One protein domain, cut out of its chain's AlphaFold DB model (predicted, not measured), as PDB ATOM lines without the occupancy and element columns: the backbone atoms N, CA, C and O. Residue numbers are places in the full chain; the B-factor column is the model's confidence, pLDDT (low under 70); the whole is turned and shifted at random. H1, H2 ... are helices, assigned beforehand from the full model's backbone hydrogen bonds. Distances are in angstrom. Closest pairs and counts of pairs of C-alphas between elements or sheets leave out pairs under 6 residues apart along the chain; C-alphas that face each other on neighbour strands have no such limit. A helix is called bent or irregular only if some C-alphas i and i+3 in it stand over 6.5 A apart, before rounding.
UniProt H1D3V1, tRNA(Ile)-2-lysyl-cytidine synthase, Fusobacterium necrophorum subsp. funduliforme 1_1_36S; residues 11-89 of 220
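Overview. This is residues 11 to 89 of the 220 residues of the protein "tRNA(Ile)-2-lysyl-cytidine synthase" of Fusobacterium necrophorum subsp. funduliforme 1_1_36S (UniProt H1D3V1). A long helical arm, H4, meets H3 near their ends in an open V. H1 packs on no helix. The printed part, 79 residues with four named helices, is loose and all helix: radius of gyration of the C-alphas 16.4 A, spans 45 by 33 by 25 A.

Arrangement. H4, residues 68 to 87, is close to but not clearly touching H3, residues 49 to 64; the closest C-alphas, Trp 68 and Lys 62, are 6.6 A apart. They run opposite ways at a steep tilt of 60 degrees. H2, residues 41 to 44, only just touches residues 51 to 55 of H3: 3 pairs of C-alphas within 8 A, the closest Asn 43 and Asn 51. H1, residues 23 to 32, is apart from them. Every O i to N i+4 pair is within hydrogen-bond range in H1 and H4, 9 of 12 in H3.

Along the chain. H4, 28.7 A long from first to last C-alpha, begins at C-alpha 68 (129.820, 114.461, 183.201) and ends at C-alpha 87 (114.816, 97.591, 165.556). H3, 21.1 A, is only just irregular: C-alphas 55 and 58 are 6.6 A apart.

Size, cuts and confidence. The printed part has no cut; no printed residue is under 70 in pLDDT.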
ATOM      1  N   GLN A  11     124.414  92.375 173.333       82.56
ATOM      2  CA  GLN A  11     124.673  92.441 171.903       82.56
ATOM      3  C   GLN A  11     124.805  91.020 171.371       82.56
ATOM      4  O   GLN A  11     125.783  90.342 171.695       82.56
ATOM      5  N   ALA A  12     123.831  90.592 170.562       81.69
ATOM      6  CA  ALA A  12     123.668  89.190 170.177       81.69
ATOM      7  C   ALA A  12     123.731  88.286 171.426       81.69
ATOM      8  O   ALA A  12     122.940  88.466 172.356       81.69
ATOM      9  N   ASP A  13     124.728  87.407 171.487       86.81
ATOM     10  CA  ASP A  13     124.889  86.410 172.549       86.81
ATOM     11  C   ASP A  13     125.761  86.913 173.714       86.81
ATOM     12  O   ASP A  13     126.018  86.194 174.677       86.81
ATOM     13  N   LYS A  14     126.251  88.159 173.645       88.50
ATOM     14  CA  LYS A  14     127.135  88.751 174.658       88.50
ATOM     15  C   LYS A  14     126.338  89.634 175.611       88.50
ATOM     16  O   LYS A  14     125.827  90.678 175.203       88.50
ATOM     17  N   ILE A  15     126.299  89.248 176.883       89.50
ATOM     18  CA  ILE A  15     125.719  90.031 177.984       89.50
ATOM     19  C   ILE A  15     126.857  90.687 178.774       89.50
ATOM     20  O   ILE A  15     127.921  90.092 178.950       89.50
ATOM     21  N   ARG A  16     126.655  91.923 179.241       88.69
ATOM     22  CA  ARG A  16     127.630  92.704 180.018       88.69
ATOM     23  C   ARG A  16     127.047  93.099 181.380       88.69
ATOM     24  O   ARG A  16     126.632  94.243 181.542       88.69
ATOM     25  N   PRO A  17     127.038  92.181 182.366       89.38
ATOM     26  CA  PRO A  17     126.407  92.412 183.669       89.38
ATOM     27  C   PRO A  17     127.014  93.586 184.442       89.38
ATOM     28  O   PRO A  17     126.321  94.265 185.183       89.38
ATOM     29  N   LEU A  18     128.310  93.841 184.242       90.75
ATOM     30  CA  LEU A  18     129.052  94.881 184.954       90.75
ATOM     31  C   LEU A  18     129.016  96.255 184.262       90.75
ATOM     32  O   LEU A  18     129.798  97.128 184.624       90.75
ATOM     33  N   ARG A  19     128.177  96.450 183.232       85.69
ATOM     34  CA  ARG A  19     128.166  97.701 182.450       85.69
ATOM     35  C   ARG A  19     127.835  98.919 183.308       85.69
ATOM     36  O   ARG A  19     128.454  99.963 183.127       85.69
ATOM     37  N   ASP A  20     126.870  98.758 184.203       85.06
ATOM     38  CA  ASP A  20     126.264  99.863 184.942       85.06
ATOM     39  C   ASP A  20     126.956 100.108 186.298       85.06
ATOM     40  O   ASP A  20     126.518 100.953 187.069       85.06
ATOM     41  N   PHE A  21     128.059  99.398 186.576       88.75
ATOM     42  CA  PHE A  21     128.841  99.534 187.804       88.75
ATOM     43  C   PHE A  21     130.107 100.358 187.570       88.75
ATOM     44  O   PHE A  21     130.851 100.165 186.601       88.75
ATOM     45  N   GLU A  22     130.419 101.245 188.508       87.81
ATOM     46  CA  GLU A  22     131.682 101.952 188.527       87.81
ATOM     47  C   GLU A  22     132.837 101.040 188.950       87.81
ATOM     48  O   GLU A  22     132.719 100.142 189.785       87.81
ATOM     49  N   LYS A  23     134.037 101.349 188.451       88.62
ATOM     50  CA  LYS A  23     135.263 100.657 188.874       88.62
ATOM     51  C   LYS A  23     135.469 100.712 190.395       88.62
ATOM     52  O   LYS A  23     135.978  99.750 190.956       88.62
ATOM     53  N   ALA A  24     135.108 101.819 191.044       90.38
ATOM     54  CA  ALA A  24     135.243 101.962 192.493       90.38
ATOM     55  C   ALA A  24     134.342 100.977 193.256       90.38
ATOM     56  O   ALA A  24     134.798 100.365 194.217       90.38
ATOM     57  N   GLU A  25     133.113 100.762 192.781       93.56
ATOM     58  CA  GLU A  25     132.173  99.797 193.363       93.56
ATOM     59  C   GLU A  25     132.691  98.367 193.206       93.56
ATOM     60  O   GLU A  25     132.707  97.603 194.169       93.56
ATOM     61  N   ILE A  26     133.211  98.030 192.020       94.38
ATOM     62  CA  ILE A  26     133.815  96.717 191.761       94.38
ATOM     63  C   ILE A  26     135.019  96.485 192.683       94.38
ATOM     64  O   ILE A  26     135.142  95.417 193.274       94.38
ATOM     65  N   LEU A  27     135.904  97.474 192.839       93.56
ATOM     66  CA  LEU A  27     137.074  97.350 193.714       93.56
ATOM     67  C   LEU A  27     136.683  97.213 195.190       93.56
ATOM     68  O   LEU A  27     137.237  96.358 195.875       93.56
ATOM     69  N   SER A  28     135.709  97.997 195.657       95.81
ATOM     70  CA  SER A  28     135.197  97.901 197.028       95.81
ATOM     71  C   SER A  28     134.551  96.539 197.299       95.81
ATOM     72  O   SER A  28     134.758  95.955 198.360       95.81
ATOM     73  N   TYR A  29     133.831  95.985 196.320       96.56
ATOM     74  CA  TYR A  29     133.286  94.633 196.402       96.56
ATOM     75  C   TYR A  29     134.399  93.581 196.522       96.56
ATOM     76  O   TYR A  29     134.353  92.732 197.411       96.56
ATOM     77  N   LEU A  30     135.427  93.651 195.670       95.81
ATOM     78  CA  LEU A  30     136.560  92.721 195.722       95.81
ATOM     79  C   LEU A  30     137.291  92.789 197.070       95.81
ATOM     80  O   LEU A  30     137.624  91.748 197.628       95.81
ATOM     81  N   GLU A  31     137.493  93.991 197.612       95.31
ATOM     82  CA  GLU A  31     138.122  94.203 198.919       95.31
ATOM     83  C   GLU A  31     137.274  93.626 200.059       95.31
ATOM     84  O   GLU A  31     137.767  92.821 200.851       95.31
ATOM     85  N   ARG A  32     135.976  93.957 200.100       97.56
ATOM     86  CA  ARG A  32     135.034  93.470 201.118       97.56
ATOM     87  C   ARG A  32     134.955  91.945 201.162       97.56
ATOM     88  O   ARG A  32     134.783  91.375 202.235       97.56
ATOM     89  N   HIS A  33     135.057  91.298 200.007       97.25
ATOM     90  CA  HIS A  33     134.974  89.845 199.871       97.25
ATOM     91  C   HIS A  33     136.344  89.156 199.787       97.25
ATOM     92  O   HIS A  33     136.391  87.946 199.581       97.25
ATOM     93  N   GLN A  34     137.443  89.901 199.951       96.44
ATOM     94  CA  GLN A  34     138.820  89.393 199.891       96.44
ATOM     95  C   GLN A  34     139.127  88.594 198.609       96.44
ATOM     96  O   GLN A  34     139.849  87.597 198.622       96.44
ATOM     97  N   ILE A  35     138.580  89.034 197.475       96.75
ATOM     98  CA  ILE A  35     138.775  88.386 196.178       96.75
ATOM     99  C   ILE A  35     140.060  88.929 195.546       96.75
ATOM    100  O   ILE A  35     140.149  90.104 195.182       96.75
ATOM    101  N   ALA A  36     141.056  88.060 195.381       93.94
ATOM    102  CA  ALA A  36     142.300  88.412 194.709       93.94
ATOM    103  C   ALA A  36     142.076  88.683 193.210       93.94
ATOM    104  O   ALA A  36     141.317  87.984 192.539       93.94
ATOM    105  N   TYR A  37     142.777  89.679 192.665       91.19
ATOM    106  CA  TYR A  37     142.740  90.015 191.241       91.19
ATOM    107  C   TYR A  37     144.126  90.437 190.734       91.19
ATOM    108  O   TYR A  37     144.940  90.983 191.480       91.19
ATOM    109  N   CYS A  38     144.398  90.195 189.450       90.25
ATOM    110  CA  CYS A  38     145.656  90.582 188.812       90.25
ATOM    111  C   CYS A  38     145.586  92.028 188.290       90.25
ATOM    112  O   CYS A  38     144.580  92.438 187.702       90.25
ATOM    113  N   LYS A  39     146.660  92.802 188.476       82.88
ATOM    114  CA  LYS A  39     146.822  94.134 187.878       82.88
ATOM    115  C   LYS A  39     147.695  94.020 186.634       82.88
ATOM    116  O   LYS A  39     148.877  93.707 186.729       82.88
ATOM    117  N   ASP A  40     147.110  94.296 185.476       84.56
ATOM    118  CA  ASP A  40     147.857  94.389 184.222       84.56
ATOM    119  C   ASP A  40     148.682  95.688 184.208       84.56
ATOM    120  O   ASP A  40     148.134  96.765 184.461       84.56
ATOM    121  N   LYS A  41     149.986  95.570 183.931       80.25
ATOM    122  CA  LYS A  41     150.954  96.678 183.904       80.25
ATOM    123  C   LYS A  41     150.652  97.688 182.794       80.25
ATOM    124  O   LYS A  41     150.812  98.885 183.003       80.25
ATOM    125  N   THR A  42     150.095  97.229 181.673       79.19
ATOM    126  CA  THR A  42     149.751  98.084 180.523       79.19
ATOM    127  C   THR A  42     148.616  99.068 180.821       79.19
ATOM    128  O   THR A  42     148.363 100.001 180.062       79.19
ATOM    129  N   ASN A  43     147.917  98.908 181.952       77.38
ATOM    130  CA  ASN A  43     146.880  99.843 182.379       77.38
ATOM    131  C   ASN A  43     147.406 101.268 182.592       77.38
ATOM    132  O   ASN A  43     146.627 102.217 182.507       77.38
ATOM    133  N   GLU A  44     148.683 101.429 182.906       80.12
ATOM    134  CA  GLU A  44     149.267 102.737 183.213       80.12
ATOM    135  C   GLU A  44     149.919 103.385 181.983       80.12
ATOM    136  O   GLU A  44     150.281 104.556 182.017       80.12
ATOM    137  N   GLU A  45     149.986 102.663 180.863       87.88
ATOM    138  CA  GLU A  45     150.604 103.124 179.621       87.88
ATOM    139  C   GLU A  45     149.622 103.943 178.772       87.88
ATOM    140  O   GLU A  45     148.483 103.529 178.531       87.88
ATOM    141  N   THR A  46     150.065 105.092 178.257       86.69
ATOM    142  CA  THR A  46     149.252 106.006 177.431       86.69
ATOM    143  C   THR A  46     149.372 105.756 175.925       86.69
ATOM    144  O   THR A  46     148.717 106.445 175.142       86.69
ATOM    145  N   GLU A  47     150.146 104.750 175.504       88.00
ATOM    146  CA  GLU A  47     150.369 104.427 174.086       88.00
ATOM    147  C   GLU A  47     149.056 104.133 173.345       88.00
ATOM    148  O   GLU A  47     148.820 104.599 172.225       88.00
ATOM    149  N   TYR A  48     148.142 103.413 173.998       86.44
ATOM    150  CA  TYR A  48     146.831 103.114 173.441       86.44
ATOM    151  C   TYR A  48     145.868 104.285 173.628       86.44
ATOM    152  O   TYR A  48     145.619 104.745 174.745       86.44
ATOM    153  N   SER A  49     145.194 104.688 172.544       89.44
ATOM    154  CA  SER A  49     144.216 105.790 172.560       89.44
ATOM    155  C   SER A  49     143.150 105.648 173.657       89.44
ATOM    156  O   SER A  49     142.756 106.644 174.260       89.44
ATOM    157  N   ARG A  50     142.712 104.416 173.966       88.88
ATOM    158  CA  ARG A  50     141.771 104.134 175.066       88.88
ATOM    159  C   ARG A  50     142.348 104.510 176.433       88.88
ATOM    160  O   ARG A  50     141.642 105.115 177.239       88.88
ATOM    161  N   ASN A  51     143.601 104.145 176.697       90.44
ATOM    162  CA  ASN A  51     144.257 104.441 177.964       90.44
ATOM    163  C   ASN A  51     144.530 105.933 178.090       90.44
ATOM    164  O   ASN A  51     144.207 106.505 179.124       90.44
ATOM    165  N   ARG A  52     144.989 106.582 177.015       92.31
ATOM    166  CA  ARG A  52     145.170 108.037 176.974       92.31
ATOM    167  C   ARG A  52     143.882 108.794 177.298       92.31
ATOM    168  O   ARG A  52     143.882 109.668 178.156       92.31
ATOM    169  N   ILE A  53     142.751 108.407 176.695       92.19
ATOM    170  CA  ILE A  53     141.438 108.982 177.042       92.19
ATOM    171  C   ILE A  53     141.154 108.806 178.542       92.19
ATOM    172  O   ILE A  53     140.767 109.761 179.209       92.19
ATOM    173  N   ARG A  54     141.363 107.604 179.090       89.75
ATOM    174  CA  ARG A  54     141.085 107.305 180.503       89.75
ATOM    175  C   ARG A  54     141.991 108.060 181.479       89.75
ATOM    176  O   ARG A  54     141.506 108.462 182.531       89.75
ATOM    177  N   LEU A  55     143.279 108.169 181.168       91.25
ATOM    178  CA  LEU A  55     144.315 108.676 182.070       91.25
ATOM    179  C   LEU A  55     144.486 110.194 181.973       91.25
ATOM    180  O   LEU A  55     144.749 110.828 182.986       91.25
ATOM    181  N   GLU A  56     144.297 110.781 180.791       93.44
ATOM    182  CA  GLU A  56     144.525 112.213 180.567       93.44
ATOM    183  C   GLU A  56     143.206 112.980 180.424       93.44
ATOM    184  O   GLU A  56     142.962 113.947 181.145       93.44
ATOM    185  N   LEU A  57     142.314 112.532 179.532       93.38
ATOM    186  CA  LEU A  57     141.117 113.297 179.170       93.38
ATOM    187  C   LEU A  57     140.002 113.208 180.222       93.38
ATOM    188  O   LEU A  57     139.438 114.228 180.618       93.38
ATOM    189  N   LEU A  58     139.648 112.000 180.675       91.94
ATOM    190  CA  LEU A  58     138.537 111.819 181.620       91.94
ATOM    191  C   LEU A  58     138.755 112.531 182.971       91.94
ATOM    192  O   LEU A  58     137.782 113.087 183.492       91.94
ATOM    193  N   PRO A  59     139.973 112.575 183.553       91.38
ATOM    194  CA  PRO A  59     140.219 113.345 184.771       91.38
ATOM    195  C   PRO A  59     140.019 114.852 184.581       91.38
ATOM    196  O   PRO A  59     139.401 115.490 185.433       91.38
ATOM    197  N   GLN A  60     140.454 115.413 183.448       93.94
ATOM    198  CA  GLN A  60     140.214 116.823 183.114       93.94
ATOM    199  C   GLN A  60     138.722 117.110 182.893       93.94
ATOM    200  O   GLN A  60     138.198 118.130 183.331       93.94
ATOM    201  N   LEU A  61     137.989 116.183 182.274       92.06
ATOM    202  CA  LEU A  61     136.543 116.329 182.119       92.06
ATOM    203  C   LEU A  61     135.822 116.329 183.478       92.06
ATOM    204  O   LEU A  61     134.855 117.068 183.666       92.06
ATOM    205  N   LYS A  62     136.321 115.545 184.445       90.62
ATOM    206  CA  LYS A  62     135.815 115.527 185.823       90.62
ATOM    207  C   LYS A  62     136.027 116.854 186.547       90.62
ATOM    208  O   LYS A  62     135.131 117.254 187.285       90.62
ATOM    209  N   SER A  63     137.161 117.529 186.342       92.44
ATOM    210  CA  SER A  63     137.388 118.847 186.950       92.44
ATOM    211  C   SER A  63     136.493 119.927 186.337       92.44
ATOM    212  O   SER A  63     136.014 120.791 187.063       92.44
ATOM    213  N   TYR A  64     136.205 119.847 185.034       94.44
ATOM    214  CA  TYR A  64     135.313 120.792 184.358       94.44
ATOM    215  C   TYR A  64     133.833 120.598 184.723       94.44
ATOM    216  O   TYR A  64     133.108 121.562 184.958       94.44
ATOM    217  N   ASN A  65     133.358 119.352 184.765       92.88
ATOM    218  CA  ASN A  65     131.981 119.034 185.130       92.88
ATOM    219  C   ASN A  65     131.933 117.731 185.938       92.88
ATOM    220  O   ASN A  65     131.913 116.659 185.336       92.88
ATOM    221  N   PRO A  66     131.806 117.780 187.276       91.31
ATOM    222  CA  PRO A  66     131.758 116.581 188.115       91.31
ATOM    223  C   PRO A  66     130.661 115.579 187.727       91.31
ATOM    224  O   PRO A  66     130.849 114.376 187.889       91.31
ATOM    225  N   LYS A  67     129.553 116.061 187.144       91.19
ATOM    226  CA  LYS A  67     128.403 115.257 186.699       91.19
ATOM    227  C   LYS A  67     128.502 114.788 185.243       91.19
ATOM    228  O   LYS A  67     127.500 114.408 184.641       91.19
ATOM    229  N   TRP A  68     129.677 114.853 184.610       91.50
ATOM    230  CA  TRP A  68     129.820 114.461 183.201       91.50
ATOM    231  C   TRP A  68     129.429 113.000 182.959       91.50
ATOM    232  O   TRP A  68     128.822 112.711 181.933       91.50
ATOM    233  N   LYS A  69     129.740 112.099 183.903       88.06
ATOM    234  CA  LYS A  69     129.405 110.673 183.795       88.06
ATOM    235  C   LYS A  69     127.899 110.460 183.712       88.06
ATOM    236  O   LYS A  69     127.454 109.779 182.800       88.06
ATOM    237  N   GLU A  70     127.142 111.090 184.610       89.56
ATOM    238  CA  GLU A  70     125.675 111.032 184.639       89.56
ATOM    239  C   GLU A  70     125.083 111.530 183.317       89.56
ATOM    240  O   GLU A  70     124.262 110.849 182.716       89.56
ATOM    241  N   LYS A  71     125.569 112.671 182.805       90.31
ATOM    242  CA  LYS A  71     125.102 113.232 181.525       90.31
ATOM    243  C   LYS A  71     125.429 112.343 180.325       90.31
ATOM    244  O   LYS A  71     124.645 112.251 179.387       90.31
ATOM    245  N   VAL A  72     126.612 111.728 180.314       90.19
ATOM    246  CA  VAL A  72     127.003 110.801 179.246       90.19
ATOM    247  C   VAL A  72     126.186 109.515 179.338       90.19
ATOM    248  O   VAL A  72     125.747 109.024 178.304       90.19
ATOM    249  N   ALA A  73     125.946 108.999 180.545       87.19
ATOM    250  CA  ALA A  73     125.125 107.815 180.768       87.19
ATOM    251  C   ALA A  73     123.677 108.041 180.315       87.19
ATOM    252  O   ALA A  73     123.181 107.254 179.515       87.19
ATOM    253  N   SER A  74     123.047 109.152 180.716       89.69
ATOM    254  CA  SER A  74     121.680 109.484 180.292       89.69
ATOM    255  C   SER A  74     121.577 109.655 178.775       89.69
ATOM    256  O   SER A  74     120.628 109.193 178.154       89.69
ATOM    257  N   PHE A  75     122.584 110.273 178.150       90.88
ATOM    258  CA  PHE A  75     122.630 110.407 176.694       90.88
ATOM    259  C   PHE A  75     122.823 109.059 175.984       90.88
ATOM    260  O   PHE A  75     122.250 108.828 174.923       90.88
ATOM    261  N   MET A  76     123.637 108.159 176.540       88.62
ATOM    262  CA  MET A  76     123.792 106.806 176.000       88.62
ATOM    263  C   MET A  76     122.499 105.998 176.115       88.62
ATOM    264  O   MET A  76     122.193 105.264 175.179       88.62
ATOM    265  N   GLU A  77     121.754 106.152 177.209       87.25
ATOM    266  CA  GLU A  77     120.450 105.516 177.418       87.25
ATOM    267  C   GLU A  77     119.418 106.004 176.394       87.25
ATOM    268  O   GLU A  77     118.877 105.183 175.661       87.25
ATOM    269  N   GLU A  78     119.281 107.321 176.199       89.50
ATOM    270  CA  GLU A  78     118.412 107.902 175.157       89.50
ATOM    271  C   GLU A  78     118.772 107.383 173.747       89.50
ATOM    272  O   GLU A  78     117.914 107.101 172.906       89.50
ATOM    273  N   LEU A  79     120.070 107.230 173.459       89.06
ATOM    274  CA  LEU A  79     120.529 106.668 172.188       89.06
ATOM    275  C   LEU A  79     120.265 105.163 172.051       89.06
ATOM    276  O   LEU A  79     120.169 104.686 170.917       89.06
ATOM    277  N   GLU A  80     120.236 104.414 173.151       84.31
ATOM    278  CA  GLU A  80     119.932 102.981 173.174       84.31
ATOM    279  C   GLU A  80     118.429 102.759 172.973       84.31
ATOM    280  O   GLU A  80     118.064 102.033 172.051       84.31
ATOM    281  N   GLU A  81     117.575 103.494 173.685       86.00
ATOM    282  CA  GLU A  81     116.114 103.494 173.495       86.00
ATOM    283  C   GLU A  81     115.741 103.795 172.039       86.00
ATOM    284  O   GLU A  81     115.027 103.038 171.380       86.00
ATOM    285  N   ARG A  82     116.339 104.844 171.462       85.81
ATOM    286  CA  ARG A  82     116.120 105.196 170.056       85.81
ATOM    287  C   ARG A  82     116.580 104.111 169.080       85.81
ATOM    288  O   ARG A  82     116.052 104.011 167.972       85.81
ATOM    289  N   LYS A  83     117.608 103.330 169.428       83.50
ATOM    290  CA  LYS A  83     118.026 102.186 168.604       83.50
ATOM    291  C   LYS A  83     117.012 101.052 168.689       83.50
ATOM    292  O   LYS A  83     116.737 100.458 167.654       83.50
ATOM    293  N   GLU A  84     116.472 100.767 169.868       82.88
ATOM    294  CA  GLU A  84     115.454  99.727 170.061       82.88
ATOM    295  C   GLU A  84     114.173 100.054 169.281       82.88
ATOM    296  O   GLU A  84     113.651  99.201 168.562       82.88
ATOM    297  N   GLU A  85     113.733 101.316 169.294       83.94
ATOM    298  CA  GLU A  85     112.626 101.787 168.447       83.94
ATOM    299  C   GLU A  85     112.880 101.524 166.951       83.94
ATOM    300  O   GLU A  85     111.977 101.142 166.205       83.94
ATOM    301  N   GLU A  86     114.125 101.695 166.494       83.19
ATOM    302  CA  GLU A  86     114.528 101.421 165.112       83.19
ATOM    303  C   GLU A  86     114.611  99.924 164.771       83.19
ATOM    304  O   GLU A  86     114.555  99.569 163.588       83.19
ATOM    305  N   GLU A  87     114.788  99.045 165.758       80.25
ATOM    306  CA  GLU A  87     114.816  97.591 165.556       80.25
ATOM    307  C   GLU A  87     113.421  97.020 165.289       80.25
ATOM    308  O   GLU A  87     113.302  96.057 164.533       80.25
ATOM    309  N   GLY A  88     112.365  97.661 165.803       81.06
ATOM    310  CA  GLY A  88     110.973  97.308 165.501       81.06
ATOM    311  C   GLY A  88     110.531  97.628 164.066       81.06
ATOM    312  O   GLY A  88     109.450  97.218 163.642       81.06
ATOM    313  N   ILE A  89     111.347  98.352 163.296       86.75
ATOM    314  CA  ILE A  89     111.030  98.744 161.922       86.75
ATOM    315  C   ILE A  89     111.421  97.623 160.958       86.75
ATOM    316  O   ILE A  89     112.597  97.264 160.841       86.75
TER     317      ILE A  89